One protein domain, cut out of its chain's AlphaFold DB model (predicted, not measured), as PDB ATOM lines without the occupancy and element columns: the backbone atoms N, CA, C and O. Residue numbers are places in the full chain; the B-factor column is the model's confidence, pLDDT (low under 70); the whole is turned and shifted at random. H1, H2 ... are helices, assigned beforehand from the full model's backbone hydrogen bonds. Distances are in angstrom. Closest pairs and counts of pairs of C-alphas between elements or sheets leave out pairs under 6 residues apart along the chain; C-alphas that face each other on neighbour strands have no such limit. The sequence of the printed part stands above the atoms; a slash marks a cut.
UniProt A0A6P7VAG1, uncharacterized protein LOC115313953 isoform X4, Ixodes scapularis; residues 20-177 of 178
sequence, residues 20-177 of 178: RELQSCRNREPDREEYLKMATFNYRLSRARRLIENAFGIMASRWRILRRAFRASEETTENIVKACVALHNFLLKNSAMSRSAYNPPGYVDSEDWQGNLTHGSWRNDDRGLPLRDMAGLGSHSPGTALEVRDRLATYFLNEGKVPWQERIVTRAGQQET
ATOM      1  N   ARG A  20     -16.175 -12.098 -20.522       76.50
ATOM      2  CA  ARG A  20     -17.302 -12.238 -21.464       76.50
ATOM      3  C   ARG A  20     -18.472 -13.058 -20.902       76.50
ATOM      4  O   ARG A  20     -19.625 -12.727 -21.157       76.50
ATOM      5  N   GLU A  21     -18.183 -14.113 -20.135       77.19
ATOM      6  CA  GLU A  21     -19.213 -14.984 -19.556       77.19
ATOM      7  C   GLU A  21     -19.930 -14.236 -18.423       77.19
ATOM      8  O   GLU A  21     -21.157 -14.193 -18.380       77.19
ATOM      9  N   LEU A  22     -19.170 -13.515 -17.591       78.19
ATOM     10  CA  LEU A  22     -19.711 -12.636 -16.548       78.19
ATOM     11  C   LEU A  22     -20.634 -11.550 -17.108       78.19
ATOM     12  O   LEU A  22     -21.708 -11.316 -16.558       78.19
ATOM     13  N   GLN A  23     -20.238 -10.898 -18.205       77.31
ATOM     14  CA  GLN A  23     -21.049  -9.863 -18.849       77.31
ATOM     15  C   GLN A  23     -22.359 -10.427 -19.411       77.31
ATOM     16  O   GLN A  23     -23.397  -9.778 -19.289       77.31
ATOM     17  N   SER A  24     -22.331 -11.642 -19.968       73.50
ATOM     18  CA  SER A  24     -23.523 -12.282 -20.537       73.50
ATOM     19  C   SER A  24     -24.602 -12.603 -19.494       73.50
ATOM     20  O   SER A  24     -25.789 -12.449 -19.776       73.50
ATOM     21  N   CYS A  25     -24.199 -12.957 -18.271       71.38
ATOM     22  CA  CYS A  25     -25.106 -13.327 -17.180       71.38
ATOM     23  C   CYS A  25     -25.578 -12.128 -16.336       71.38
ATOM     24  O   CYS A  25     -26.496 -12.248 -15.530       71.38
ATOM     25  N   ARG A  26     -24.955 -10.954 -16.490       68.44
ATOM     26  CA  ARG A  26     -25.111  -9.826 -15.557       68.44
ATOM     27  C   ARG A  26     -26.520  -9.215 -15.515       68.44
ATOM     28  O   ARG A  26     -26.967  -8.826 -14.439       68.44
ATOM     29  N   ASN A  27     -27.198  -9.102 -16.659       66.19
ATOM     30  CA  ASN A  27     -28.467  -8.364 -16.790       66.19
ATOM     31  C   ASN A  27     -29.691  -9.267 -17.037       66.19
ATOM     32  O   ASN A  27     -30.777  -8.759 -17.312       66.19
ATOM     33  N   ARG A  28     -29.538 -10.595 -16.967       67.75
ATOM     34  CA  ARG A  28     -30.633 -11.547 -17.191       67.75
ATOM     35  C   ARG A  28     -31.120 -12.083 -15.844       67.75
ATOM     36  O   ARG A  28     -30.338 -12.665 -15.102       67.75
ATOM     37  N   GLU A  29     -32.402 -11.909 -15.521       54.72
ATOM     38  CA  GLU A  29     -32.958 -12.346 -14.229       54.72
ATOM     39  C   GLU A  29     -32.855 -13.855 -13.903       54.72
ATOM     40  O   GLU A  29     -32.705 -14.145 -12.716       54.72
ATOM     41  N   PRO A  30     -32.819 -14.825 -14.847       60.78
ATOM     42  CA  PRO A  30     -32.457 -16.205 -14.497       60.78
ATOM     43  C   PRO A  30     -30.947 -16.412 -14.254       60.78
ATOM     44  O   PRO A  30     -30.568 -17.385 -13.610       60.78
ATOM     45  N   ASP A  31     -30.085 -15.495 -14.707       74.62
ATOM     46  CA  ASP A  31     -28.623 -15.660 -14.692       74.62
ATOM     47  C   ASP A  31     -27.944 -14.869 -13.552       74.62
ATOM     48  O   ASP A  31     -26.720 -14.896 -13.406       74.62
ATOM     49  N   ARG A  32     -28.714 -14.171 -12.702       80.25
ATOM     50  CA  ARG A  32     -28.161 -13.345 -11.612       80.25
ATOM     51  C   ARG A  32     -27.425 -14.175 -10.561       80.25
ATOM     52  O   ARG A  32     -26.400 -13.735 -10.041       80.25
ATOM     53  N   GLU A  33     -27.943 -15.354 -10.230       84.31
ATOM     54  CA  GLU A  33     -27.277 -16.276  -9.305       84.31
ATOM     55  C   GLU A  33     -25.966 -16.802  -9.904       84.31
ATOM     56  O   GLU A  33     -24.935 -16.797  -9.229       84.31
ATOM     57  N   GLU A  34     -25.976 -17.140 -11.196       86.50
ATOM     58  CA  GLU A  34     -24.791 -17.568 -11.943       86.50
ATOM     59  C   GLU A  34     -23.725 -16.463 -11.983       86.50
ATOM     60  O   GLU A  34     -22.558 -16.701 -11.662       86.50
ATOM     61  N   TYR A  35     -24.137 -15.221 -12.253       87.19
ATOM     62  CA  TYR A  35     -23.268 -14.051 -12.169       87.19
ATOM     63  C   TYR A  35     -22.645 -13.912 -10.772       87.19
ATOM     64  O   TYR A  35     -21.426 -13.782 -10.652       87.19
ATOM     65  N   LEU A  36     -23.454 -13.968  -9.706       87.38
ATOM     66  CA  LEU A  36     -22.957 -13.855  -8.331       87.38
ATOM     67  C   LEU A  36     -21.973 -14.976  -7.988       87.38
ATOM     68  O   LEU A  36     -20.956 -14.709  -7.342       87.38
ATOM     69  N   LYS A  37     -22.242 -16.204  -8.440       90.88
ATOM     70  CA  LYS A  37     -21.364 -17.367  -8.272       90.88
ATOM     71  C   LYS A  37     -19.993 -17.114  -8.901       90.88
ATOM     72  O   LYS A  37     -18.967 -17.176  -8.215       90.88
ATOM     73  N   MET A  38     -19.973 -16.769 -10.187       90.62
ATOM     74  CA  MET A  38     -18.744 -16.550 -10.954       90.62
ATOM     75  C   MET A  38     -17.962 -15.335 -10.450       90.62
ATOM     76  O   MET A  38     -16.742 -15.398 -10.279       90.62
ATOM     77  N   ALA A  39     -18.652 -14.233 -10.155       89.69
ATOM     78  CA  ALA A  39     -18.021 -13.004  -9.692       89.69
ATOM     79  C   ALA A  39     -17.457 -13.151  -8.269       89.69
ATOM     80  O   ALA A  39     -16.349 -12.686  -7.996       89.69
ATOM     81  N   THR A  40     -18.150 -13.871  -7.379       91.56
ATOM     82  CA  THR A  40     -17.625 -14.219  -6.045       91.56
ATOM     83  C   THR A  40     -16.364 -15.070  -6.157       91.56
ATOM     84  O   THR A  40     -15.381 -14.815  -5.455       91.56
ATOM     85  N   PHE A  41     -16.367 -16.060  -7.052       93.12
ATOM     86  CA  PHE A  41     -15.196 -16.891  -7.305       93.12
ATOM     87  C   PHE A  41     -14.011 -16.059  -7.810       93.12
ATOM     88  O   PHE A  41     -12.937 -16.113  -7.208       93.12
ATOM     89  N   ASN A  42     -14.208 -15.245  -8.852       91.69
ATOM     90  CA  ASN A  42     -13.161 -14.381  -9.405       91.69
ATOM     91  C   ASN A  42     -12.600 -13.430  -8.353       91.69
ATOM     92  O   ASN A  42     -11.384 -13.292  -8.226       91.69
ATOM     93  N   TYR A  43     -13.474 -12.819  -7.554       89.69
ATOM     94  CA  TYR A  43     -13.054 -11.938  -6.478       89.69
ATOM     95  C   TYR A  43     -12.178 -12.672  -5.453       89.69
ATOM     96  O   TYR A  43     -11.086 -12.203  -5.131       89.69
ATOM     97  N   ARG A  44     -12.595 -13.855  -4.974       90.75
ATOM     98  CA  ARG A  44     -11.806 -14.666  -4.026       90.75
ATOM     99  C   ARG A  44     -10.480 -15.137  -4.606       90.75
ATOM    100  O   ARG A  44      -9.472 -15.116  -3.899       90.75
ATOM    101  N   LEU A  45     -10.465 -15.521  -5.880       91.56
ATOM    102  CA  LEU A  45      -9.247 -15.913  -6.577       91.56
ATOM    103  C   LEU A  45      -8.264 -14.734  -6.659       91.56
ATOM    104  O   LEU A  45      -7.097 -14.877  -6.292       91.56
ATOM    105  N   SER A  46      -8.758 -13.546  -7.016       87.94
ATOM    106  CA  SER A  46      -7.987 -12.301  -7.000       87.94
ATOM    107  C   SER A  46      -7.486 -11.947  -5.598       87.94
ATOM    108  O   SER A  46      -6.330 -11.555  -5.450       87.94
ATOM    109  N   ARG A  47      -8.287 -12.144  -4.538       88.00
ATOM    110  CA  ARG A  47      -7.826 -11.973  -3.143       88.00
ATOM    111  C   ARG A  47      -6.632 -12.862  -2.819       88.00
ATOM    112  O   ARG A  47      -5.655 -12.382  -2.249       88.00
ATOM    113  N   ALA A  48      -6.721 -14.143  -3.173       90.62
ATOM    114  CA  ALA A  48      -5.654 -15.105  -2.927       90.62
ATOM    115  C   ALA A  48      -4.381 -14.737  -3.705       90.62
ATOM    116  O   ALA A  48      -3.294 -14.731  -3.128       90.62
ATOM    117  N   ARG A  49      -4.519 -14.353  -4.982       88.62
ATOM    118  CA  ARG A  49      -3.396 -13.905  -5.816       88.62
ATOM    119  C   ARG A  49      -2.717 -12.659  -5.242       88.62
ATOM    120  O   ARG A  49      -1.502 -12.669  -5.085       88.62
ATOM    121  N   ARG A  50      -3.485 -11.640  -4.838       87.25
ATOM    122  CA  ARG A  50      -2.947 -10.407  -4.225       87.25
ATOM    123  C   ARG A  50      -2.077 -10.697  -3.002       87.25
ATOM    124  O   ARG A  50      -1.035 -10.077  -2.827       87.25
ATOM    125  N   LEU A  51      -2.475 -11.654  -2.160       88.00
ATOM    126  CA  LEU A  51      -1.682 -12.050  -0.992       88.00
ATOM    127  C   LEU A  51      -0.332 -12.663  -1.399       88.00
ATOM    128  O   LEU A  51       0.696 -12.333  -0.809       88.00
ATOM    129  N   ILE A  52      -0.339 -13.519  -2.421       88.62
ATOM    130  CA  ILE A  52       0.864 -14.157  -2.962       88.62
ATOM    131  C   ILE A  52       1.790 -13.110  -3.600       88.62
ATOM    132  O   ILE A  52       2.990 -13.093  -3.328       88.62
ATOM    133  N   GLU A  53       1.235 -12.199  -4.394       87.12
ATOM    134  CA  GLU A  53       1.980 -11.122  -5.050       87.12
ATOM    135  C   GLU A  53       2.592 -10.145  -4.066       87.12
ATOM    136  O   GLU A  53       3.758  -9.802  -4.214       87.12
ATOM    137  N   ASN A  54       1.854  -9.747  -3.032       88.75
ATOM    138  CA  ASN A  54       2.399  -8.930  -1.956       88.75
ATOM    139  C   ASN A  54       3.609  -9.608  -1.302       88.75
ATOM    140  O   ASN A  54       4.638  -8.965  -1.102       88.75
ATOM    141  N   ALA A  55       3.512 -10.904  -0.986       89.19
ATOM    142  CA  ALA A  55       4.604 -11.633  -0.348       89.19
ATOM    143  C   ALA A  55       5.854 -11.676  -1.242       89.19
ATOM    144  O   ALA A  55       6.942 -11.294  -0.803       89.19
ATOM    145  N   PHE A  56       5.705 -12.083  -2.506       88.12
ATOM    146  CA  PHE A  56       6.828 -12.157  -3.444       88.12
ATOM    147  C   PHE A  56       7.357 -10.783  -3.854       88.12
ATOM    148  O   PHE A  56       8.567 -10.612  -3.969       88.12
ATOM    149  N   GLY A  57       6.482  -9.799  -4.024       88.62
ATOM    150  CA  GLY A  57       6.821  -8.423  -4.362       88.62
ATOM    151  C   GLY A  57       7.661  -7.750  -3.283       88.62
ATOM    152  O   GLY A  57       8.748  -7.243  -3.565       88.62
ATOM    153  N   ILE A  58       7.224  -7.844  -2.022       89.88
ATOM    154  CA  ILE A  58       7.995  -7.379  -0.861       89.88
ATOM    155  C   ILE A  58       9.330  -8.117  -0.784       89.88
ATOM    156  O   ILE A  58      10.378  -7.493  -0.622       89.88
ATOM    157  N   MET A  59       9.313  -9.445  -0.925       90.88
ATOM    158  CA  MET A  59      10.530 -10.250  -0.873       90.88
ATOM    159  C   MET A  59      11.519  -9.841  -1.975       90.88
ATOM    160  O   MET A  59      12.695  -9.658  -1.688       90.88
ATOM    161  N   ALA A  60      11.065  -9.616  -3.207       89.06
ATOM    162  CA  ALA A  60      11.918  -9.211  -4.321       89.06
ATOM    163  C   ALA A  60      12.407  -7.753  -4.220       89.06
ATOM    164  O   ALA A  60      13.548  -7.468  -4.596       89.06
ATOM    165  N   SER A  61      11.594  -6.830  -3.689       88.31
ATOM    166  CA  SER A  61      12.032  -5.453  -3.402       88.31
ATOM    167  C   SER A  61      13.121  -5.441  -2.319       88.31
ATOM    168  O   SER A  61      14.177  -4.834  -2.511       88.31
ATOM    169  N   ARG A  62      12.929  -6.188  -1.221       90.25
ATOM    170  CA  ARG A  62      13.890  -6.265  -0.107       90.25
ATOM    171  C   ARG A  62      15.156  -7.040  -0.467       90.25
ATOM    172  O   ARG A  62      16.260  -6.600  -0.152       90.25
ATOM    173  N   TRP A  63      15.016  -8.167  -1.156       91.31
ATOM    174  CA  TRP A  63      16.117  -9.044  -1.542       91.31
ATOM    175  C   TRP A  63      16.394  -8.908  -3.038       91.31
ATOM    176  O   TRP A  63      15.992  -9.738  -3.851       91.31
ATOM    177  N   ARG A  64      17.138  -7.862  -3.412       87.69
ATOM    178  CA  ARG A  64      17.418  -7.508  -4.821       87.69
ATOM    179  C   ARG A  64      18.070  -8.626  -5.644       87.69
ATOM    180  O   ARG A  64      18.016  -8.567  -6.870       87.69
ATOM    181  N   ILE A  65      18.662  -9.632  -4.996       88.88
ATOM    182  CA  ILE A  65      19.179 -10.837  -5.655       88.88
ATOM    183  C   ILE A  65      18.084 -11.590  -6.430       88.88
ATOM    184  O   ILE A  65      18.363 -12.110  -7.501       88.88
ATOM    185  N   LEU A  66      16.831 -11.553  -5.957       89.25
ATOM    186  CA  LEU A  66      15.676 -12.194  -6.600       89.25
ATOM    187  C   LEU A  66      15.190 -11.458  -7.860       89.25
ATOM    188  O   LEU A  66      14.348 -11.967  -8.591       89.25
ATOM    189  N   ARG A  67      15.702 -10.250  -8.128       85.75
ATOM    190  CA  ARG A  67      15.312  -9.429  -9.291       85.75
ATOM    191  C   ARG A  67      16.139  -9.721 -10.540       85.75
ATOM    192  O   ARG A  67      15.966  -9.067 -11.564       85.75
ATOM    193  N   ARG A  68      17.109 -10.628 -10.446       83.12
ATOM    194  CA  ARG A  68      18.015 -10.978 -11.540       83.12
ATOM    195  C   ARG A  68      18.028 -12.486 -11.701       83.12
ATOM    196  O   ARG A  68      17.879 -13.216 -10.728       83.12
ATOM    197  N   ALA A  69      18.253 -12.939 -12.929       83.56
ATOM    198  CA  ALA A  69      18.541 -14.343 -13.168       83.56
ATOM    199  C   ALA A  69      19.777 -14.755 -12.357       83.56
ATOM    200  O   ALA A  69      20.788 -14.040 -12.336       83.56
ATOM    201  N   PHE A  70      19.686 -15.898 -11.686       87.19
ATOM    202  CA  PHE A  70      20.802 -16.431 -10.921       87.19
ATOM    203  C   PHE A  70      21.913 -16.879 -11.869       87.19
ATOM    204  O   PHE A  70      21.675 -17.600 -12.834       87.19
ATOM    205  N   ARG A  71      23.143 -16.459 -11.579       88.81
ATOM    206  CA  ARG A  71      24.363 -16.987 -12.206       88.81
ATOM    207  C   ARG A  71      25.022 -17.980 -11.246       88.81
ATOM    208  O   ARG A  71      26.133 -17.744 -10.788       88.81
ATOM    209  N   ALA A  72      24.281 -19.013 -10.860       90.75
ATOM    210  CA  ALA A  72      24.687 -20.010  -9.872       90.75
ATOM    211  C   ALA A  72      24.140 -21.397 -10.254       90.75
ATOM    212  O   ALA A  72      23.296 -21.495 -11.147       90.75
ATOM    213  N   SER A  73      24.624 -22.456  -9.595       95.62
ATOM    214  CA  SER A  73      24.048 -23.797  -9.747       95.62
ATOM    215  C   SER A  73      22.615 -23.847  -9.212       95.62
ATOM    216  O   SER A  73      22.245 -23.044  -8.354       95.62
ATOM    217  N   GLU A  74      21.830 -24.817  -9.679       94.56
ATOM    218  CA  GLU A  74      20.458 -25.052  -9.209       94.56
ATOM    219  C   GLU A  74      20.393 -25.194  -7.682       94.56
ATOM    220  O   GLU A  74      19.645 -24.471  -7.027       94.56
ATOM    221  N   GLU A  75      21.270 -26.018  -7.103       96.94
ATOM    222  CA  GLU A  75      21.381 -26.198  -5.651       96.94
ATOM    223  C   GLU A  75      21.638 -24.869  -4.916       96.94
ATOM    224  O   GLU A  75      20.999 -24.557  -3.909       96.94
ATOM    225  N   THR A  76      22.547 -24.042  -5.441       95.38
ATOM    226  CA  THR A  76      22.847 -22.732  -4.846       95.38
ATOM    227  C   THR A  76      21.641 -21.803  -4.941       95.38
ATOM    228  O   THR A  76      21.308 -21.119  -3.974       95.38
ATOM    229  N   THR A  77      20.961 -21.786  -6.087       94.31
ATOM    230  CA  THR A  77      19.742 -21.004  -6.301       94.31
ATOM    231  C   THR A  77      18.638 -21.407  -5.330       94.31
ATOM    232  O   THR A  77      18.029 -20.531  -4.712       94.31
ATOM    233  N   GLU A  78      18.409 -22.704  -5.126       94.88
ATOM    234  CA  GLU A  78      17.446 -23.179  -4.134       94.88
ATOM    235  C   GLU A  78      17.792 -22.702  -2.724       94.88
ATOM    236  O   GLU A  78      16.916 -22.228  -1.997       94.88
ATOM    237  N   ASN A  79      19.064 -22.803  -2.335       96.62
ATOM    238  CA  ASN A  79      19.530 -22.365  -1.022       96.62
ATOM    239  C   ASN A  79      19.361 -20.853  -0.833       96.62
ATOM    240  O   ASN A  79      18.929 -20.420   0.236       96.62
ATOM    241  N   ILE A  80      19.611 -20.051  -1.873       94.81
ATOM    242  CA  ILE A  80      19.349 -18.605  -1.855       94.81
ATOM    243  C   ILE A  80      17.859 -18.335  -1.614       94.81
ATOM    244  O   ILE A  80      17.516 -17.550  -0.728       94.81
ATOM    245  N   VAL A  81      16.963 -18.997  -2.355       94.12
ATOM    246  CA  VAL A  81      15.511 -18.811  -2.195       94.12
ATOM    247  C   VAL A  81      15.059 -19.231  -0.792       94.12
ATOM    248  O   VAL A  81      14.360 -18.466  -0.124       94.12
ATOM    249  N   LYS A  82      15.502 -20.398  -0.302       95.50
ATOM    250  CA  LYS A  82      15.214 -20.888   1.059       95.50
ATOM    251  C   LYS A  82      15.682 -19.889   2.124       95.50
ATOM    252  O   LYS A  82      14.918 -19.571   3.036       95.50
ATOM    253  N   ALA A  83      16.891 -19.339   1.982       96.31
ATOM    254  CA  ALA A  83      17.428 -18.331   2.892       96.31
ATOM    255  C   ALA A  83      16.605 -17.031   2.870       96.31
ATOM    256  O   ALA A  83      16.251 -16.518   3.932       96.31
ATOM    257  N   CYS A  84      16.232 -16.524   1.689       95.31
ATOM    258  CA  CYS A  84      15.371 -15.343   1.562       95.31
ATOM    259  C   CYS A  84      14.018 -15.539   2.260       95.31
ATOM    260  O   CYS A  84      13.570 -14.643   2.977       95.31
ATOM    261  N   VAL A  85      13.386 -16.708   2.097       94.75
ATOM    262  CA  VAL A  85      12.113 -17.045   2.758       94.75
ATOM    263  C   VAL A  85      12.285 -17.125   4.277       94.75
ATOM    264  O   VAL A  85      11.484 -16.552   5.019       94.75
ATOM    265  N   ALA A  86      13.332 -17.800   4.756       95.81
ATOM    266  CA  ALA A  86      13.613 -17.921   6.184       95.81
ATOM    267  C   ALA A  86      13.842 -16.548   6.836       95.81
ATOM    268  O   ALA A  86      13.217 -16.233   7.850       95.81
ATOM    269  N   LEU A  87      14.670 -15.700   6.217       94.69
ATOM    270  CA  LEU A  87      14.952 -14.346   6.697       94.69
ATOM    271  C   LEU A  87      13.719 -13.441   6.629       94.69
ATOM    272  O   LEU A  87      13.452 -12.709   7.578       94.69
ATOM    273  N   HIS A  88      12.933 -13.511   5.551       92.94
ATOM    274  CA  HIS A  88      11.667 -12.783   5.429       92.94
ATOM    275  C   HIS A  88      10.719 -13.117   6.592       92.94
ATOM    276  O   HIS A  88      10.215 -12.224   7.275       92.94
ATOM    277  N   ASN A  89      10.536 -14.409   6.872       92.38
ATOM    278  CA  ASN A  89       9.693 -14.875   7.969       92.38
ATOM    279  C   ASN A  89      10.237 -14.459   9.339       92.38
ATOM    280  O   ASN A  89       9.463 -14.053  10.207       92.38
ATOM    281  N   PHE A  90      11.554 -14.541   9.530       93.81
ATOM    282  CA  PHE A  90      12.208 -14.108  10.760       93.81
ATOM    283  C   PHE A  90      11.973 -12.614  11.020       93.81
ATOM    284  O   PHE A  90      11.493 -12.250  12.093       93.81
ATOM    285  N   LEU A  91      12.205 -11.753  10.024       92.88
ATOM    286  CA  LEU A  91      12.058 -10.298  10.158       92.88
ATOM    287  C   LEU A  91      10.615  -9.867  10.460       92.88
ATOM    288  O   LEU A  91      10.407  -8.892  11.187       92.88
ATOM    289  N   LEU A  92       9.617 -10.607   9.969       89.88
ATOM    290  CA  LEU A  92       8.203 -10.352  10.266       89.88
ATOM    291  C   LEU A  92       7.765 -10.835  11.660       89.88
ATOM    292  O   LEU A  92       6.831 -10.269  12.243       89.88
ATOM    293  N   LYS A  93       8.403 -11.882  12.197       91.12
ATOM    294  CA  LYS A  93       7.996 -12.536  13.454       91.12
ATOM    295  C   LYS A  93       8.788 -12.085  14.680       91.12
ATOM    296  O   LYS A  93       8.220 -12.094  15.763       91.12
ATOM    297  N   ASN A  94      10.046 -11.678  14.516       88.31
ATOM    298  CA  ASN A  94      10.978 -11.473  15.628       88.31
ATOM    299  C   ASN A  94      10.545 -10.365  16.608       88.31
ATOM    300  O   ASN A  94      10.533 -10.569  17.816       88.31
ATOM    301  N   SER A  95      10.162  -9.185  16.113       91.06
ATOM    302  CA  SER A  95       9.682  -8.091  16.969       91.06
ATOM    303  C   SER A  95       8.820  -7.092  16.198       91.06
ATOM    304  O   SER A  95       8.891  -7.011  14.970       91.06
ATOM    305  N   ALA A  96       8.021  -6.293  16.913       86.75
ATOM    306  CA  ALA A  96       7.228  -5.222  16.306       86.75
ATOM    307  C   ALA A  96       8.112  -4.173  15.604       86.75
ATOM    308  O   ALA A  96       7.774  -3.712  14.517       86.75
ATOM    309  N   MET A  97       9.274  -3.859  16.185       88.38
ATOM    310  CA  MET A  97      10.251  -2.939  15.600       88.38
ATOM    311  C   MET A  97      10.846  -3.494  14.299       88.38
ATOM    312  O   MET A  97      10.856  -2.799  13.287       88.38
ATOM    313  N   SER A  98      11.262  -4.766  14.295       89.25
ATOM    314  CA  SER A  98      11.747  -5.459  13.091       89.25
ATOM    315  C   SER A  98      10.682  -5.490  11.994       89.25
ATOM    316  O   SER A  98      10.956  -5.153  10.843       89.25
ATOM    317  N   ARG A  99       9.439  -5.830  12.357       89.75
ATOM    318  CA  ARG A  99       8.311  -5.865  11.424       89.75
ATOM    319  C   ARG A  99       8.028  -4.493  10.821       89.75
ATOM    320  O   ARG A  99       7.849  -4.416   9.614       89.75
ATOM    321  N   SER A 100       8.007  -3.439  11.635       89.44
ATOM    322  CA  SER A 100       7.761  -2.069  11.170       89.44
ATOM    323  C   SER A 100       8.872  -1.576  10.236       89.44
ATOM    324  O   SER A 100       8.592  -0.969   9.208       89.44
ATOM    325  N   ALA A 101      10.135  -1.910  10.525       89.62
ATOM    326  CA  ALA A 101      11.254  -1.577   9.646       89.62
ATOM    327  C   ALA A 101      11.206  -2.348   8.308       89.62
ATOM    328  O   ALA A 101      11.468  -1.787   7.242       89.62
ATOM    329  N   TYR A 102      10.855  -3.637   8.352       91.25
ATOM    330  CA  TYR A 102      10.820  -4.508   7.174       91.25
ATOM    331  C   TYR A 102       9.561  -4.325   6.307       91.25
ATOM    332  O   TYR A 102       9.635  -4.400   5.080       91.25
ATOM    333  N   ASN A 103       8.413  -4.052   6.920       90.12
ATOM    334  CA  ASN A 103       7.124  -3.836   6.266       90.12
ATOM    335  C   ASN A 103       6.403  -2.637   6.916       90.12
ATOM    336  O   ASN A 103       5.509  -2.840   7.745       90.12
ATOM    337  N   PRO A 104       6.819  -1.397   6.596       90.81
ATOM    338  CA  PRO A 104       6.219  -0.206   7.183       90.81
ATOM    339  C   PRO A 104       4.757  -0.025   6.737       90.81
ATOM    340  O   PRO A 104       4.338  -0.586   5.718       90.81
ATOM    341  N   PRO A 105       3.949   0.760   7.473       88.25
ATOM    342  CA  PRO A 105       2.576   1.062   7.075       88.25
ATOM    343  C   PRO A 105       2.501   1.620   5.644       88.25
ATOM    344  O   PRO A 105       3.290   2.485   5.271       88.25
ATOM    345  N   GLY A 106       1.570   1.107   4.834       88.88
ATOM    346  CA  GLY A 106       1.433   1.481   3.417       88.88
ATOM    347  C   GLY A 106       2.476   0.856   2.481       88.88
ATOM    348  O   GLY A 106       2.533   1.195   1.297       88.88
ATOM    349  N   TYR A 107       3.321  -0.053   2.978       89.25
ATOM    350  CA  TYR A 107       4.257  -0.779   2.127       89.25
ATOM    351  C   TYR A 107       3.588  -1.909   1.354       89.25
ATOM    352  O   TYR A 107       3.862  -2.016   0.169       89.25
ATOM    353  N   VAL A 108       2.693  -2.677   1.988       89.38
ATOM    354  CA  VAL A 108       1.882  -3.764   1.402       89.38
ATOM    355  C   VAL A 108       0.574  -3.245   0.792       89.38
ATOM    356  O   VAL A 108       0.035  -2.260   1.296       89.38
ATOM    357  N   ASP A 109       0.041  -3.904  -0.249       89.75
ATOM    358  CA  ASP A 109      -1.300  -3.563  -0.744       89.75
ATOM    359  C   ASP A 109      -2.335  -3.768   0.374       89.75
ATOM    360  O   ASP A 109      -2.305  -4.775   1.091       89.75
ATOM    361  N   SER A 110      -3.280  -2.840   0.493       87.19
ATOM    362  CA  SER A 110      -4.392  -2.919   1.437       87.19
ATOM    363  C   SER A 110      -5.725  -2.804   0.710       87.19
ATOM    364  O   SER A 110      -5.836  -2.201  -0.353       87.19
ATOM    365  N   GLU A 111      -6.754  -3.421   1.271       85.25
ATOM    366  CA  GLU A 111      -8.116  -3.351   0.757       85.25
ATOM    367  C   GLU A 111      -8.992  -2.780   1.864       85.25
ATOM    368  O   GLU A 111      -8.936  -3.254   3.004       85.25
ATOM    369  N   ASP A 112      -9.761  -1.742   1.549       82.75
ATOM    370  CA  ASP A 112     -10.703  -1.183   2.507       82.75
ATOM    371  C   ASP A 112     -11.936  -2.092   2.681       82.75
ATOM    372  O   ASP A 112     -12.142  -3.087   1.982       82.75
ATOM    373  N   TRP A 113     -12.800  -1.751   3.637       73.62
ATOM    374  CA  TRP A 113     -14.034  -2.499   3.905       73.62
ATOM    375  C   TRP A 113     -15.056  -2.439   2.754       73.62
ATOM    376  O   TRP A 113     -16.046  -3.174   2.781       73.62
ATOM    377  N   GLN A 114     -14.827  -1.576   1.760       69.44
ATOM    378  CA  GLN A 114     -15.635  -1.441   0.552       69.44
ATOM    379  C   GLN A 114     -15.053  -2.215  -0.642       69.44
ATOM    380  O   GLN A 114     -15.696  -2.254  -1.690       69.44
ATOM    381  N   GLY A 115     -13.880  -2.840  -0.495       72.88
ATOM    382  CA  GLY A 115     -13.195  -3.558  -1.567       72.88
ATOM    383  C   GLY A 115     -12.309  -2.679  -2.457       72.88
ATOM    384  O   GLY A 115     -11.777  -3.186  -3.444       72.88
ATOM    385  N   ASN A 116     -12.122  -1.393  -2.137       82.62
ATOM    386  CA  ASN A 116     -11.203  -0.541  -2.888       82.62
ATOM    387  C   ASN A 116      -9.761  -0.921  -2.539       82.62
ATOM    388  O   ASN A 116      -9.373  -0.977  -1.367       82.62
ATOM    389  N   LEU A 117      -8.964  -1.179  -3.574       84.25
ATOM    390  CA  LEU A 117      -7.566  -1.561  -3.438       84.25
ATOM    391  C   LEU A 117      -6.684  -0.310  -3.357       84.25
ATOM    392  O   LEU A 117      -6.689   0.523  -4.259       84.25
ATOM    393  N   THR A 118      -5.883  -0.217  -2.301       89.12
ATOM    394  CA  THR A 118      -4.772   0.730  -2.197       89.12
ATOM    395  C   THR A 118      -3.477  -0.023  -2.465       89.12
ATOM    396  O   THR A 118      -3.130  -0.963  -1.747       89.12
ATOM    397  N   HIS A 119      -2.760   0.382  -3.508       89.19
ATOM    398  CA  HIS A 119      -1.477  -0.215  -3.856       89.19
ATOM    399  C   HIS A 119      -0.391   0.159  -2.845       89.19
ATOM    400  O   HIS A 119      -0.235   1.324  -2.476       89.19
ATOM    401  N   GLY A 120       0.369  -0.842  -2.416       88.62
ATOM    402  CA  GLY A 120       1.492  -0.690  -1.512       88.62
ATOM    403  C   GLY A 120       2.705  -0.087  -2.210       88.62
ATOM    404  O   GLY A 120       2.966  -0.331  -3.390       88.62
ATOM    405  N   SER A 121       3.496   0.679  -1.462       90.06
ATOM    406  CA  SER A 121       4.699   1.330  -1.995       90.06
ATOM    407  C   SER A 121       5.802   0.360  -2.440       90.06
ATOM    408  O   SER A 121       6.683   0.785  -3.187       90.06
ATOM    409  N   TRP A 122       5.739  -0.937  -2.090       87.31
ATOM    410  CA  TRP A 122       6.639  -1.956  -2.658       87.31
ATOM    411  C   TRP A 122       6.563  -2.003  -4.191       87.31
ATOM    412  O   TRP A 122       7.564  -2.285  -4.851       87.31
ATOM    413  N   ARG A 123       5.402  -1.654  -4.763       83.00
ATOM    414  CA  ARG A 123       5.189  -1.571  -6.210       83.00
ATOM    415  C   ARG A 123       5.926  -0.402  -6.856       83.00
ATOM    416  O   ARG A 123       6.108  -0.420  -8.055       83.00
ATOM    417  N   ASN A 124       6.410   0.599  -6.122       81.56
ATOM    418  CA  ASN A 124       7.180   1.696  -6.729       81.56
ATOM    419  C   ASN A 124       8.612   1.275  -7.112       81.56
ATOM    420  O   ASN A 124       9.254   1.921  -7.942       81.56
ATOM    421  N   ASP A 125       9.102   0.165  -6.558       69.31
ATOM    422  CA  ASP A 125      10.397  -0.424  -6.908       69.31
ATOM    423  C   ASP A 125      10.369  -1.228  -8.232       69.31
ATOM    424  O   ASP A 125      11.391  -1.829  -8.594       69.31
ATOM    425  N   ASP A 126       9.248  -1.211  -8.976       57.88
ATOM    426  CA  ASP A 126       8.880  -2.122 -10.086       57.88
ATOM    427  C   ASP A 126       9.786  -2.133 -11.317       57.88
ATOM    428  O   ASP A 126       9.543  -2.883 -12.263       57.88
ATOM    429  N   ARG A 127      10.841  -1.310 -11.368       55.94
ATOM    430  CA  ARG A 127      11.773  -1.283 -12.508       55.94
ATOM    431  C   ARG A 127      12.640  -2.553 -12.544       55.94
ATOM    432  O   ARG A 127      13.844  -2.502 -12.309       55.94
ATOM    433  N   GLY A 128      12.028  -3.719 -12.748       54.88
ATOM    434  CA  GLY A 128      12.685  -5.018 -12.883       54.88
ATOM    435  C   GLY A 128      12.070  -6.173 -12.092       54.88
ATOM    436  O   GLY A 128      12.816  -7.096 -11.777       54.88
ATOM    437  N   LEU A 129      10.780  -6.146 -11.727       57.41
ATOM    438  CA  LEU A 129      10.109  -7.365 -11.259       57.41
ATOM    439  C   LEU A 129       9.637  -8.202 -12.467       57.41
ATOM    440  O   LEU A 129       9.045  -7.652 -13.396       57.41
ATOM    441  N   PRO A 130       9.912  -9.521 -12.498       54.69
ATOM    442  CA  PRO A 130       9.540 -10.399 -13.612       54.69
ATOM    443  C   PRO A 130       8.055 -10.811 -13.610       54.69
ATOM    444  O   PRO A 130       7.621 -11.519 -14.513       54.69
ATOM    445  N   LEU A 131       7.276 -10.387 -12.611       55.78
ATOM    446  CA  LEU A 131       5.852 -10.696 -12.475       55.78
ATOM    447  C   LEU A 131       5.024  -9.715 -13.315       55.78
ATOM    448  O   LEU A 131       4.451  -8.768 -12.789       55.78
ATOM    449  N   ARG A 132       5.021  -9.903 -14.636       56.22
ATOM    450  CA  ARG A 132       4.131  -9.178 -15.553       56.22
ATOM    451  C   ARG A 132       2.952 -10.062 -15.938       56.22
ATOM    452  O   ARG A 132       3.129 -11.274 -16.068       56.22
ATOM    453  N   ASP A 133       1.798  -9.445 -16.174       56.00
ATOM    454  CA  ASP A 133       0.645 -10.125 -16.763       56.00
ATOM    455  C   ASP A 133       1.066 -10.732 -18.111       56.00
ATOM    456  O   ASP A 133       1.591 -10.047 -18.995       56.00
ATOM    457  N   MET A 134       0.921 -12.051 -18.238       57.28
ATOM    458  CA  MET A 134       1.290 -12.772 -19.455       57.28
ATOM    459  C   MET A 134       0.131 -12.736 -20.451       57.28
ATOM    460  O   MET A 134      -1.028 -12.882 -20.074       57.28
ATOM    461  N   ALA A 135       0.431 -12.589 -21.742       50.69
ATOM    462  CA  ALA A 135      -0.580 -12.741 -22.785       50.69
ATOM    463  C   ALA A 135      -1.110 -14.185 -22.795       50.69
ATOM    464  O   ALA A 135      -0.337 -15.140 -22.684       50.69
ATOM    465  N   GLY A 136      -2.430 -14.346 -22.905       52.16
ATOM    466  CA  GLY A 136      -3.054 -15.647 -22.704       52.16
ATOM    467  C   GLY A 136      -2.717 -16.678 -23.773       52.16
ATOM    468  O   GLY A 136      -2.870 -16.434 -24.969       52.16
ATOM    469  N   LEU A 137      -2.301 -17.865 -23.324       56.09
ATOM    470  CA  LEU A 137      -2.163 -19.039 -24.178       56.09
ATOM    471  C   LEU A 137      -3.507 -19.769 -24.236       56.09
ATOM    472  O   LEU A 137      -3.992 -20.309 -23.239       56.09
ATOM    473  N   GLY A 138      -4.122 -19.786 -25.420       53.00
ATOM    474  CA  GLY A 138      -5.328 -20.571 -25.673       53.00
ATOM    475  C   GLY A 138      -5.064 -22.058 -25.431       53.00
ATOM    476  O   GLY A 138      -4.119 -22.628 -25.972       53.00
ATOM    477  N   SER A 139      -5.889 -22.699 -24.607       59.81
ATOM    478  CA  SER A 139      -5.800 -24.135 -24.351       59.81
ATOM    479  C   SER A 139      -7.164 -24.700 -23.967       59.81
ATOM    480  O   SER A 139      -7.939 -24.054 -23.254       59.81
ATOM    481  N   HIS A 140      -7.455 -25.914 -24.436       68.25
ATOM    482  CA  HIS A 140      -8.670 -26.634 -24.076       68.25
ATOM    483  C   HIS A 140      -8.632 -27.042 -22.602       68.25
ATOM    484  O   HIS A 140      -7.687 -27.674 -22.133       68.25
ATOM    485  N   SER A 141      -9.681 -26.671 -21.871       73.81
ATOM    486  CA  SER A 141      -9.851 -27.040 -20.466       73.81
ATOM    487  C   SER A 141     -10.613 -28.367 -20.393       73.81
ATOM    488  O   SER A 141     -11.691 -28.453 -20.981       73.81
ATOM    489  N   PRO A 142     -10.095 -29.408 -19.717       79.12
ATOM    490  CA  PRO A 142     -10.817 -30.671 -19.583       79.12
ATOM    491  C   PRO A 142     -12.080 -30.471 -18.732       79.12
ATOM    492  O   PRO A 142     -12.068 -29.665 -17.800       79.12
ATOM    493  N   GLY A 143     -13.151 -31.224 -19.018       81.69
ATOM    494  CA  GLY A 143     -14.440 -31.107 -18.314       81.69
ATOM    495  C   GLY A 143     -14.309 -31.200 -16.790       81.69
ATOM    496  O   GLY A 143     -14.840 -30.365 -16.066       81.69
ATOM    497  N   THR A 144     -13.449 -32.097 -16.306       86.94
ATOM    498  CA  THR A 144     -13.136 -32.248 -14.875       86.94
ATOM    499  C   THR A 144     -12.580 -30.972 -14.230       86.94
ATOM    500  O   THR A 144     -12.767 -30.743 -13.040       86.94
ATOM    501  N   ALA A 145     -11.860 -30.127 -14.976       87.69
ATOM    502  CA  ALA A 145     -11.325 -28.875 -14.443       87.69
ATOM    503  C   ALA A 145     -12.406 -27.793 -14.312       87.69
ATOM    504  O   ALA A 145     -12.358 -27.001 -13.370       87.69
ATOM    505  N   LEU A 146     -13.379 -27.784 -15.230       88.38
ATOM    506  CA  LEU A 146     -14.561 -26.926 -15.139       88.38
ATOM    507  C   LEU A 146     -15.409 -27.324 -13.929       88.38
ATOM    508  O   LEU A 146     -15.718 -26.468 -13.108       88.38
ATOM    509  N   GLU A 147     -15.659 -28.623 -13.747       91.19
ATOM    510  CA  GLU A 147     -16.414 -29.151 -12.603       91.19
ATOM    511  C   GLU A 147     -15.790 -28.772 -11.255       91.19
ATOM    512  O   GLU A 147     -16.493 -28.354 -10.335       91.19
ATOM    513  N   VAL A 148     -14.462 -28.874 -11.121       92.19
ATOM    514  CA  VAL A 148     -13.765 -28.462  -9.891       92.19
ATOM    515  C   VAL A 148     -13.946 -26.966  -9.634       92.19
ATOM    516  O   VAL A 148     -14.223 -26.573  -8.498       92.19
ATOM    517  N   ARG A 149     -13.811 -26.129 -10.670       93.31
ATOM    518  CA  ARG A 149     -14.006 -24.679 -10.552       93.31
ATOM    519  C   ARG A 149     -15.436 -24.352 -10.132       93.31
ATOM    520  O   ARG A 149     -15.620 -23.603  -9.177       93.31
ATOM    521  N   ASP A 150     -16.419 -24.954 -10.789       92.31
ATOM    522  CA  ASP A 150     -17.835 -24.715 -10.518       92.31
ATOM    523  C   ASP A 150     -18.220 -25.194  -9.119       92.31
ATOM    524  O   ASP A 150     -18.900 -24.477  -8.388       92.31
ATOM    525  N   ARG A 151     -17.700 -26.343  -8.676       93.88
ATOM    526  CA  ARG A 151     -17.890 -26.828  -7.305       93.88
ATOM    527  C   ARG A 151     -17.328 -25.852  -6.267       93.88
ATOM    528  O   ARG A 151     -17.983 -25.597  -5.257       93.88
ATOM    529  N   LEU A 152     -16.139 -25.292  -6.500       93.56
ATOM    530  CA  LEU A 152     -15.562 -24.263  -5.625       93.56
ATOM    531  C   LEU A 152     -16.390 -22.973  -5.646       93.56
ATOM    532  O   LEU A 152     -16.620 -22.376  -4.596       93.56
ATOM    533  N   ALA A 153     -16.856 -22.551  -6.821       93.62
ATOM    534  CA  ALA A 153     -17.667 -21.351  -6.976       93.62
ATOM    535  C   ALA A 153     -19.015 -21.478  -6.245       93.62
ATOM    536  O   ALA A 153     -19.381 -20.586  -5.478       93.62
ATOM    537  N   THR A 154     -19.692 -22.622  -6.382       94.38
ATOM    538  CA  THR A 154     -20.917 -22.955  -5.639       94.38
ATOM    539  C   THR A 154     -20.672 -22.966  -4.133       94.38
ATOM    540  O   THR A 154     -21.445 -22.378  -3.378       94.38
ATOM    541  N   TYR A 155     -19.572 -23.573  -3.674       95.56
ATOM    542  CA  TYR A 155     -19.210 -23.553  -2.257       95.56
ATOM    543  C   TYR A 155     -19.032 -22.118  -1.737       95.56
ATOM    544  O   TYR A 155     -19.584 -21.772  -0.697       95.56
ATOM    545  N   PHE A 156     -18.320 -21.246  -2.462       94.19
ATOM    546  CA  PHE A 156     -18.099 -19.856  -2.037       94.19
ATOM    547  C   PHE A 156     -19.357 -18.982  -2.047       94.19
ATOM    548  O   PHE A 156     -19.413 -17.999  -1.298       94.19
ATOM    549  N   LEU A 157     -20.344 -19.313  -2.880       92.38
ATOM    550  CA  LEU A 157     -21.642 -18.646  -2.875       92.38
ATOM    551  C   LEU A 157     -22.517 -19.096  -1.695       92.38
ATOM    552  O   LEU A 157     -23.240 -18.271  -1.141       92.38
ATOM    553  N   ASN A 158     -22.405 -20.367  -1.298       92.19
ATOM    554  CA  ASN A 158     -23.260 -21.011  -0.301       92.19
ATOM    555  C   ASN A 158     -22.544 -21.187   1.049       92.19
ATOM    556  O   ASN A 158     -22.385 -20.227   1.796       92.19
ATOM    557  N   GLU A 159     -22.095 -22.400   1.377       92.44
ATOM    558  CA  GLU A 159     -21.493 -22.759   2.673       92.44
ATOM    559  C   GLU A 159     -20.289 -21.886   3.056       92.44
ATOM    560  O   GLU A 159     -20.094 -21.539   4.218       92.44
ATOM    561  N   GLY A 160     -19.479 -21.510   2.069       91.31
ATOM    562  CA  GLY A 160     -18.302 -20.668   2.233       91.31
ATOM    563  C   GLY A 160     -18.597 -19.168   2.200       91.31
ATOM    564  O   GLY A 160     -17.642 -18.381   2.195       91.31
ATOM    565  N   LYS A 161     -19.868 -18.749   2.133       91.50
ATOM    566  CA  LYS A 161     -20.283 -17.343   2.030       91.50
ATOM    567  C   LYS A 161     -19.775 -16.520   3.203       91.50
ATOM    568  O   LYS A 161     -19.845 -16.916   4.360       91.50
ATOM    569  N   VAL A 162     -19.287 -15.324   2.890       88.50
ATOM    570  CA  VAL A 162     -18.820 -14.350   3.887       88.50
ATOM    571  C   VAL A 162     -19.656 -13.072   3.823       88.50
ATOM    572  O   VAL A 162     -20.032 -12.657   2.724       88.50
ATOM    573  N   PRO A 163     -19.910 -12.394   4.960       85.38
ATOM    574  CA  PRO A 163     -20.865 -11.281   5.024       85.38
ATOM    575  C   PRO A 163     -20.544 -10.093   4.110       85.38
ATOM    576  O   PRO A 163     -21.426  -9.337   3.719       85.38
ATOM    577  N   TRP A 164     -19.269  -9.895   3.774       82.69
ATOM    578  CA  TRP A 164     -18.828  -8.745   2.989       82.69
ATOM    579  C   TRP A 164     -18.852  -8.979   1.469       82.69
ATOM    580  O   TRP A 164     -18.774  -7.999   0.732       82.69
ATOM    581  N   GLN A 165     -18.966 -10.222   0.973       84.06
ATOM    582  CA  GLN A 165     -18.707 -10.520  -0.450       84.06
ATOM    583  C   GLN A 165     -19.758  -9.953  -1.405       84.06
ATOM    584  O   GLN A 165     -19.408  -9.454  -2.469       84.06
ATOM    585  N   GLU A 166     -21.034  -9.967  -1.016       80.81
ATOM    586  CA  GLU A 166     -22.123  -9.523  -1.893       80.81
ATOM    587  C   GLU A 166     -22.033  -8.034  -2.202       80.81
ATOM    588  O   GLU A 166     -22.241  -7.629  -3.343       80.81
ATOM    589  N   ARG A 167     -21.651  -7.219  -1.213       80.69
ATOM    590  CA  ARG A 167     -21.481  -5.770  -1.389       80.69
ATOM    591  C   ARG A 167     -20.376  -5.448  -2.390       80.69
ATOM    592  O   ARG A 167     -20.514  -4.525  -3.183       80.69
ATOM    593  N   ILE A 168     -19.295  -6.223  -2.363       78.94
ATOM    594  CA  ILE A 168     -18.137  -6.009  -3.234       78.94
ATOM    595  C   ILE A 168     -18.454  -6.466  -4.660       78.94
ATOM    596  O   ILE A 168     -18.220  -5.732  -5.615       78.94
ATOM    597  N   VAL A 169     -19.060  -7.646  -4.803       80.44
ATOM    598  CA  VAL A 169     -19.414  -8.222  -6.106       80.44
ATOM    599  C   VAL A 169     -20.487  -7.399  -6.828       80.44
ATOM    600  O   VAL A 169     -20.360  -7.127  -8.019       80.44
ATOM    601  N   THR A 170     -21.523  -6.947  -6.118       72.88
ATOM    602  CA  THR A 170     -22.604  -6.148  -6.725       72.88
ATOM    603  C   THR A 170     -22.140  -4.754  -7.161       72.88
ATOM    604  O   THR A 170     -22.600  -4.259  -8.190       72.88
ATOM    605  N   ARG A 171     -21.184  -4.143  -6.444       67.44
ATOM    606  CA  ARG A 171     -20.577  -2.854  -6.816       67.44
ATOM    607  C   ARG A 171     -19.584  -2.972  -7.973       67.44
ATOM    608  O   ARG A 171     -19.589  -2.108  -8.842       67.44
ATOM    609  N   ALA A 172     -18.769  -4.028  -8.008       59.38
ATOM    610  CA  ALA A 172     -17.856  -4.289  -9.124       59.38
ATOM    611  C   ALA A 172     -18.617  -4.418 -10.454       59.38
ATOM    612  O   ALA A 172     -18.162  -3.904 -11.469       59.38
ATOM    613  N   GLY A 173     -19.826  -4.993 -10.428       54.62
ATOM    614  CA  GLY A 173     -20.763  -4.872 -11.541       54.62
ATOM    615  C   GLY A 173     -20.997  -3.401 -11.908       54.62
ATOM    616  O   GLY A 173     -20.693  -2.976 -13.013       54.62
ATOM    617  N   GLN A 174     -21.472  -2.574 -10.984       48.16
ATOM    618  CA  GLN A 174     -21.850  -1.176 -11.254       48.16
ATOM    619  C   GLN A 174     -20.709  -0.228 -11.695       48.16
ATOM    620  O   GLN A 174     -21.009   0.814 -12.268       48.16
ATOM    621  N   GLN A 175     -19.431  -0.540 -11.448       43.88
ATOM    622  CA  GLN A 175     -18.303   0.362 -11.753       43.88
ATOM    623  C   GLN A 175     -17.723   0.233 -13.175       43.88
ATOM    624  O   GLN A 175     -17.067   1.162 -13.627       43.88
ATOM    625  N   GLU A 176     -17.996  -0.846 -13.919       41.03
ATOM    626  CA  GLU A 176     -17.541  -1.007 -15.321       41.03
ATOM    627  C   GLU A 176     -18.402  -0.245 -16.360       41.03
ATOM    628  O   GLU A 176     -18.221  -0.413 -17.563       41.03
ATOM    629  N   THR A 177     -19.370   0.570 -15.922       35.84
ATOM    630  CA  THR A 177     -20.305   1.324 -16.789       35.84
ATOM    631  C   THR A 177     -19.986   2.820 -16.920       35.84
ATOM    632  O   THR A 177     -20.863   3.596 -17.301       35.84
TER     633      THR A 177
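Overview. This is residues 20 to 177 of the 178 residues of the protein "uncharacterized protein LOC115313953 isoform X4" of Ixodes scapularis (UniProt A0A6P7VAG1). One long helix, H2, forms an axle with a cluster of helices at each end: H7 and H8 cross it on opposite sides near its first end, where H1 folds back on it, while H3, H4, H5 and H6 gather round its last end. Two long links stand out from this frame: residues 103 to 120, from H5 to H6 at the last end of H2, make a loop that goes out beside H2 and comes back, and residues 126 to 142, from H6 to H7, swing wide from one cluster to the other; residues 132 to 148, of which 143 to 148 belong to H7, stick out. The printed part has 158 residues with eight named helices, H1 to H8 in chain order, and no named strand, and its class is all helix. It is loose, with a radius of gyration of the C-alphas of 19.7 A and spans of 55 by 38 by 31 A.

Along the chain. H2, residues 32 to 62, is the longest helix at 44.2 A, from C-alpha 32 at (-28.161, -13.345, -11.612) to C-alpha 62 at (13.890, -6.265, -0.107). Before it comes H1, residues 20 to 25. After it come H3, residues 64 to 67, H4, residues 74 to 93 and 28.7 A long, and H5, residues 96 to 102. H6 spans residues 121 to 125, H7 residues 143 to 157 over 21.1 A, and H8 residues 165 to 175 over 15.7 A, ending at C-alpha 175 at (-18.303, 0.362, -11.753).

Arrangement. H2 is the hub, touching six helices. With residues 36 to 41 it touches H7, about perpendicular at 86 degrees; the closest C-alphas, of Phe 41 and Ala 153, are 5.1 A apart. H8 touches residues 36 to 43 of H2, about perpendicular at 87 degrees, closest at the C-alphas of Ala 39 and Val 169, 6.1 A. H7 and H8 are apart. H1 and H2 form a helical hairpin, opposite ways at 36 degrees, only just a steep tilt; the C-alphas of Cys 25 and Tyr 35 come closest, at 5.4 A. Residue 59 of H2 only just touches H4, with 3 pairs of C-alphas within 8 A, about perpendicular at 80 degrees; the closest are Met 59 and His 88, 6.9 A. H6 touches residues 57 to 61 of H2, closest at the C-alphas of Ile 58 and Trp 122, 5.9 A. H3 and H2 touch only at the corner, closest at the C-alphas of Ala 60 and Leu 66, 5.3 A. H4 and H5 form a second helical hairpin, opposite ways at a steep tilt of 42 degrees, with the C-alphas of Leu 92 and Arg 99 closest at 4.6 A. Every O i to N i+4 pair is within hydrogen-bond range in H1, H2, H4, H5, H7 and H8; H6 has 0 of 1 but 2 of 2 O i to N i+3 pairs, and H3 is too short for an O i to N i+4 pair.

Size, cuts and confidence. The two C-alphas farthest apart, of Glu 29 and Ser 73, are 58.3 A apart. The printed part has no cut. The links H5 to H6 and H6 to H7 are long; in the first, residues 110 to 111 pair antiparallel with residues 117 to 118. Mean pLDDT of the printed part is 82.5, with residues 26 to 30, 114, 125 to 140 and 171 to 177 under 70.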